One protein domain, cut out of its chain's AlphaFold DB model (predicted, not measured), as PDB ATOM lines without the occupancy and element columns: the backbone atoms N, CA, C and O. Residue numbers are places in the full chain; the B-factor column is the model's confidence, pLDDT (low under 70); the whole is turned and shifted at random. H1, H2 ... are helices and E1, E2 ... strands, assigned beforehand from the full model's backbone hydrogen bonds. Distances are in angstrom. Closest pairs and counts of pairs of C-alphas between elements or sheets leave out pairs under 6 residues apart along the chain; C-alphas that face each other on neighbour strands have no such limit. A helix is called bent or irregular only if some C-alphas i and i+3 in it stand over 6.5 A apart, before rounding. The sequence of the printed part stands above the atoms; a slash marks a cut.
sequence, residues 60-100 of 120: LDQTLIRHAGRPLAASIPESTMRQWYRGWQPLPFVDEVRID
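Overview. This is residues 60 to 100 of the 120 residues of an uncharacterized protein of Nocardia uniformis (UniProt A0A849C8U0). The printed part is a loose, open horseshoe: three short helices, H1, H2 and H3, gather as a small head at one end, and a long arm of chain leaves H3, runs to the far end and folds back there into the single strand E1. The middle of the horseshoe is empty, residues 91 to 97 stand free at its bend, and the strand brings the last residue back to 12.2 A from the first, C-alpha to C-alpha. The printed part has 41 residues with three named helices and one named strand, in the order H1, H2, H3, E1 along the chain, and the class is mostly helix; E1 pairs with no named strand. The whole is loose, with a radius of gyration of the C-alphas of 12.7 A, and elongated, with spans of 36 by 19 by 15 A.

Arrangement. H1, residues 60 to 68, is the longest helix by residues, and a tight link of 2 residues joins it to H2, residues 71 to 74. These two helices are close but not clearly touching, with 1 pair of C-alphas within 8 A; the closest C-alphas are those of His 67 and Ala 73, 5.9 A apart. A tight link of 3 residues then joins H2 to H3, residues 78 to 84, yet H2 and H3 are apart. H1 and H3 only just touch, with 3 pairs of C-alphas within 8 A. Their closest C-alphas are those of Leu 64 and Glu 78, 7.0 A apart, and their centres are 10.8 A apart. Their lines stand at a steep tilt of 55 degrees, and they run opposite ways. In H1 and H3 every pair of O of residue i and N of residue i+4 is within hydrogen-bond range. H2, with 4 residues, is too short for such a pair, and its 1 pair of O of residue i and N of residue i+3 is not within range. A long link of 11 residues leads from H3 to E1, residues 96 to 99. E1 is apart from H1, from H2 and from H3, and it pairs with no named strand.

Along the chain. H1, Leu 60 to Ala 68, begins with C-alpha 60 at (-23.814, 29.203, -40.534) and measures 12.2 A from first to last C-alpha. H2, Pro 71 to Ala 74, is neither bent nor irregular, but only just: C-alphas 71 and 74 are 6.4 A apart. H3, Glu 78 to Trp 84, measures 9.9 A from first to last C-alpha and ends with C-alpha 84 at (-18.970, 21.459, -36.789). E1, Glu 96 to Ile 99, measures 9.4 A from first to last C-alpha and ends with C-alpha 99 at (-35.376, 29.901, -31.927).

Size, cuts and confidence. The two C-alphas farthest apart are those of Ala 74, in H2, and Phe 93, in the link from H3 to E1, at 36.6 A. Residues 91 to 97, of which 96 and 97 belong to E1, stand free: they have no C-alpha 8 or more residues away along the chain within 10 A. The link from H3 to E1 is long, and the other two links are tight. The printed part has no cut and runs from residue 60 to residue 100 of a full chain of 120 residues. The mean pLDDT of the printed part is 86.9. Residues 71 to 72 and residue 74, within H2, are under 70, and the mean pLDDT of H2 is 69, against 94 for E1.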
ATOM      1  N   LEU A  60     -25.236  29.080 -40.859       92.94
ATOM      2  CA  LEU A  60     -23.814  29.203 -40.534       92.94
ATOM      3  C   LEU A  60     -23.405  30.679 -40.416       92.94
ATOM      4  O   LEU A  60     -22.811  31.055 -39.409       92.94
ATOM      5  N   ASP A  61     -23.802  31.525 -41.362       94.00
ATOM      6  CA  ASP A  61     -23.440  32.948 -41.358       94.00
ATOM      7  C   ASP A  61     -23.966  33.668 -40.111       94.00
ATOM      8  O   ASP A  61     -23.227  34.387 -39.441       94.00
ATOM      9  N   GLN A  62     -25.211  33.394 -39.711       93.81
ATOM     10  CA  GLN A  62     -25.774  33.931 -38.469       93.81
ATOM     11  C   GLN A  62     -25.014  33.431 -37.230       93.81
ATOM     12  O   GLN A  62     -24.784  34.205 -36.296       93.81
ATOM     13  N   THR A  63     -24.584  32.162 -37.202       90.56
ATOM     14  CA  THR A  63     -23.750  31.649 -36.098       90.56
ATOM     15  C   THR A  63     -22.368  32.297 -36.063       90.56
ATOM     16  O   THR A  63     -21.865  32.569 -34.976       90.56
ATOM     17  N   LEU A  64     -21.772  32.600 -37.219       90.62
ATOM     18  CA  LEU A  64     -20.469  33.257 -37.315       90.62
ATOM     19  C   LEU A  64     -20.542  34.711 -36.845       90.62
ATOM     20  O   LEU A  64     -19.705  35.126 -36.046       90.62
ATOM     21  N   ILE A  65     -21.582  35.448 -37.249       88.81
ATOM     22  CA  ILE A  65     -21.837  36.819 -36.780       88.81
ATOM     23  C   ILE A  65     -21.959  36.844 -35.250       88.81
ATOM     24  O   ILE A  65     -21.319  37.657 -34.582       88.81
ATOM     25  N   ARG A  66     -22.740  35.921 -34.672       87.06
ATOM     26  CA  ARG A  66     -22.921  35.826 -33.213       87.06
ATOM     27  C   ARG A  66     -21.653  35.368 -32.482       87.06
ATOM     28  O   ARG A  66     -21.414  35.804 -31.354       87.06
ATOM     29  N   HIS A  67     -20.843  34.509 -33.102       84.12
ATOM     30  CA  HIS A  67     -19.575  34.026 -32.548       84.12
ATOM     31  C   HIS A  67     -18.504  35.117 -32.524       84.12
ATOM     32  O   HIS A  67     -17.830  35.256 -31.511       84.12
ATOM     33  N   ALA A  68     -18.397  35.935 -33.576       83.62
ATOM     34  CA  ALA A  68     -17.373  36.977 -33.710       83.62
ATOM     35  C   ALA A  68     -17.349  37.986 -32.544       83.62
ATOM     36  O   ALA A  68     -16.291  38.496 -32.190       83.62
ATOM     37  N   GLY A  69     -18.494  38.236 -31.901       75.62
ATOM     38  CA  GLY A  69     -18.595  39.111 -30.728       75.62
ATOM     39  C   GLY A  69     -18.127  38.492 -29.401       75.62
ATOM     40  O   GLY A  69     -18.327  39.100 -28.350       75.62
ATOM     41  N   ARG A  70     -17.571  37.270 -29.393       73.25
ATOM     42  CA  ARG A  70     -17.208  36.538 -28.166       73.25
ATOM     43  C   ARG A  70     -15.695  36.501 -27.938       73.25
ATOM     44  O   ARG A  70     -14.948  36.312 -28.891       73.25
ATOM     45  N   PRO A  71     -15.226  36.514 -26.675       68.88
ATOM     46  CA  PRO A  71     -13.807  36.302 -26.357       68.88
ATOM     47  C   PRO A  71     -13.241  34.990 -26.930       68.88
ATOM     48  O   PRO A  71     -12.084  34.928 -27.331       68.88
ATOM     49  N   LEU A  72     -14.079  33.950 -27.016       69.44
ATOM     50  CA  LEU A  72     -13.722  32.638 -27.566       69.44
ATOM     51  C   LEU A  72     -13.608  32.628 -29.105       69.44
ATOM     52  O   LEU A  72     -13.156  31.644 -29.683       69.44
ATOM     53  N   ALA A  73     -13.991  33.712 -29.791       70.31
ATOM     54  CA  ALA A  73     -13.836  33.824 -31.240       70.31
ATOM     55  C   ALA A  73     -12.371  33.730 -31.677       70.31
ATOM     56  O   ALA A  73     -12.073  33.176 -32.729       70.31
ATOM     57  N   ALA A  74     -11.457  34.210 -30.830       68.25
ATOM     58  CA  ALA A  74     -10.025  34.178 -31.092       68.25
ATOM     59  C   ALA A  74      -9.430  32.757 -31.064       68.25
ATOM     60  O   ALA A  74      -8.386  32.529 -31.669       68.25
ATOM     61  N   SER A  75     -10.065  31.803 -30.376       78.31
ATOM     62  CA  SER A  75      -9.556  30.431 -30.233       78.31
ATOM     63  C   SER A  75     -10.247  29.412 -31.139       78.31
ATOM     64  O   SER A  75      -9.714  28.322 -31.341       78.31
ATOM     65  N   ILE A  76     -11.413  29.746 -31.700       83.44
ATOM     66  CA  ILE A  76     -12.169  28.863 -32.594       83.44
ATOM     67  C   ILE A  76     -12.360  29.576 -33.938       83.44
ATOM     68  O   ILE A  76     -13.255  30.423 -34.045       83.44
ATOM     69  N   PRO A  77     -11.555  29.240 -34.964       86.81
ATOM     70  CA  PRO A  77     -11.654  29.871 -36.272       86.81
ATOM     71  C   PRO A  77     -12.934  29.458 -37.013       86.81
ATOM     72  O   PRO A  77     -13.528  28.407 -36.754       86.81
ATOM     73  N   GLU A  78     -13.334  30.272 -37.994       88.69
ATOM     74  CA  GLU A  78     -14.504  30.017 -38.845       88.69
ATOM     75  C   GLU A  78     -14.453  28.637 -39.518       88.69
ATOM     76  O   GLU A  78     -15.467  27.946 -39.604       88.69
ATOM     77  N   SER A  79     -13.277  28.215 -39.986       89.81
ATOM     78  CA  SER A  79     -13.098  26.914 -40.639       89.81
ATOM     79  C   SER A  79     -13.520  25.755 -39.731       89.81
ATOM     80  O   SER A  79     -14.201  24.835 -40.183       89.81
ATOM     81  N   THR A  80     -13.197  25.834 -38.440       90.31
ATOM     82  CA  THR A  80     -13.619  24.860 -37.426       90.31
ATOM     83  C   THR A  80     -15.127  24.920 -37.193       90.31
ATOM     84  O   THR A  80     -15.797  23.889 -37.200       90.31
ATOM     85  N   MET A  81     -15.695  26.122 -37.065       89.62
ATOM     86  CA  MET A  81     -17.145  26.316 -36.926       89.62
ATOM     87  C   MET A  81     -17.918  25.689 -38.093       89.62
ATOM     88  O   MET A  81     -18.904  24.986 -37.882       89.62
ATOM     89  N   ARG A  82     -17.427  25.879 -39.322       91.44
ATOM     90  CA  ARG A  82     -17.992  25.300 -40.545       91.44
ATOM     91  C   ARG A  82     -17.931  23.771 -40.546       91.44
ATOM     92  O   ARG A  82     -18.896  23.136 -40.955       91.44
ATOM     93  N   GLN A  83     -16.845  23.175 -40.047       91.75
ATOM     94  CA  GLN A  83     -16.726  21.717 -39.912       91.75
ATOM     95  C   GLN A  83     -17.684  21.130 -38.871       91.75
ATOM     96  O   GLN A  83     -18.104  19.980 -39.009       91.75
ATOM     97  N   TRP A  84     -18.034  21.889 -37.832       89.25
ATOM     98  CA  TRP A  84     -18.970  21.459 -36.789       89.25
ATOM     99  C   TRP A  84     -20.426  21.777 -37.102       89.25
ATOM    100  O   TRP A  84     -21.319  21.180 -36.506       89.25
ATOM    101  N   TYR A  85     -20.682  22.693 -38.032       91.75
ATOM    102  CA  TYR A  85     -22.031  23.068 -38.417       91.75
ATOM    103  C   TYR A  85     -22.780  21.880 -39.029       91.75
ATOM    104  O   TYR A  85     -22.276  21.171 -39.903       91.75
ATOM    105  N   ARG A  86     -24.000  21.647 -38.552       93.00
ATOM    106  CA  ARG A  86     -24.876  20.562 -39.021       93.00
ATOM    107  C   ARG A  86     -26.271  21.055 -39.407       93.00
ATOM    108  O   ARG A  86     -27.124  20.245 -39.742       93.00
ATOM    109  N   GLY A  87     -26.501  22.369 -39.373       92.50
ATOM    110  CA  GLY A  87     -27.814  22.956 -39.632       92.50
ATOM    111  C   GLY A  87     -28.854  22.554 -38.592       92.50
ATOM    112  O   GLY A  87     -28.515  22.288 -37.431       92.50
ATOM    113  N   TRP A  88     -30.117  22.552 -39.015       92.31
ATOM    114  CA  TRP A  88     -31.256  22.183 -38.185       92.31
ATOM    115  C   TRP A  88     -31.209  20.701 -37.793       92.31
ATOM    116  O   TRP A  88     -31.109  19.825 -38.651       92.31
ATOM    117  N   GLN A  89     -31.292  20.424 -36.490       88.44
ATOM    118  CA  GLN A  89     -31.221  19.076 -35.912       88.44
ATOM    119  C   GLN A  89     -32.389  18.853 -34.934       88.44
ATOM    120  O   GLN A  89     -32.178  18.901 -33.712       88.44
ATOM    121  N   PRO A  90     -33.612  18.638 -35.454       88.06
ATOM    122  CA  PRO A  90     -34.796  18.463 -34.627       88.06
ATOM    123  C   PRO A  90     -34.740  17.146 -33.856       88.06
ATOM    124  O   PRO A  90     -34.218  16.140 -34.343       88.06
ATOM    125  N   LEU A  91     -35.336  17.138 -32.668       86.75
ATOM    126  CA  LEU A  91     -35.640  15.910 -31.943       86.75
ATOM    127  C   LEU A  91     -37.101  15.519 -32.203       86.75
ATOM    128  O   LEU A  91     -37.992  16.165 -31.667       86.75
ATOM    129  N   PRO A  92     -37.384  14.459 -32.980       86.56
ATOM    130  CA  PRO A  92     -38.756  14.123 -33.377       86.56
ATOM    131  C   PRO A  92     -39.630  13.589 -32.229       86.56
ATOM    132  O   PRO A  92     -40.813  13.340 -32.426       86.56
ATOM    133  N   PHE A  93     -39.045  13.359 -31.054       85.19
ATOM    134  CA  PHE A  93     -39.697  12.750 -29.894       85.19
ATOM    135  C   PHE A  93     -39.984  13.747 -28.761       85.19
ATOM    136  O   PHE A  93     -40.420  13.329 -27.690       85.19
ATOM    137  N   VAL A  94     -39.721  15.042 -28.963       87.38
ATOM    138  CA  VAL A  94     -40.074  16.109 -28.015       87.38
ATOM    139  C   VAL A  94     -40.690  17.286 -28.754       87.38
ATOM    140  O   VAL A  94     -40.331  17.566 -29.898       87.38
ATOM    141  N   ASP A  95     -41.560  18.015 -28.066       89.06
ATOM    142  CA  ASP A  95     -42.000  19.327 -28.523       89.06
ATOM    143  C   ASP A  95     -40.869  20.335 -28.287       89.06
ATOM    144  O   ASP A  95     -40.544  20.684 -27.149       89.06
ATOM    145  N   GLU A  96     -40.227  20.767 -29.373       88.81
ATOM    146  CA  GLU A  96     -39.085  21.680 -29.343       88.81
ATOM    147  C   GLU A  96     -39.469  23.055 -29.897       88.81
ATOM    148  O   GLU A  96     -39.951  23.192 -31.025       88.81
ATOM    149  N   VAL A  97     -39.218  24.103 -29.112       95.75
ATOM    150  CA  VAL A  97     -39.385  25.487 -29.553       95.75
ATOM    151  C   VAL A  97     -38.181  25.887 -30.405       95.75
ATOM    152  O   VAL A  97     -37.038  25.904 -29.938       95.75
ATOM    153  N   ARG A  98     -38.441  26.238 -31.665       95.75
ATOM    154  CA  ARG A  98     -37.430  26.738 -32.602       95.75
ATOM    155  C   ARG A  98     -37.142  28.213 -32.327       95.75
ATOM    156  O   ARG A  98     -38.057  29.030 -32.330       95.75
ATOM    157  N   ILE A  99     -35.872  28.534 -32.099       95.88
ATOM    158  CA  ILE A  99     -35.376  29.901 -31.927       95.88
ATOM    159  C   ILE A  99     -34.612  30.279 -33.193       95.88
ATOM    160  O   ILE A  99     -33.512  29.774 -33.423       95.88
ATOM    161  N   ASP A 100     -35.185  31.157 -34.003       94.88
ATOM    162  CA  ASP A 100     -34.548  31.655 -35.220       94.88
ATOM    163  C   ASP A 100     -33.753  32.955 -34.967       94.88
ATOM    164  O   ASP A 100     -33.425  33.329 -33.832       94.88
TER     165      ASP A 100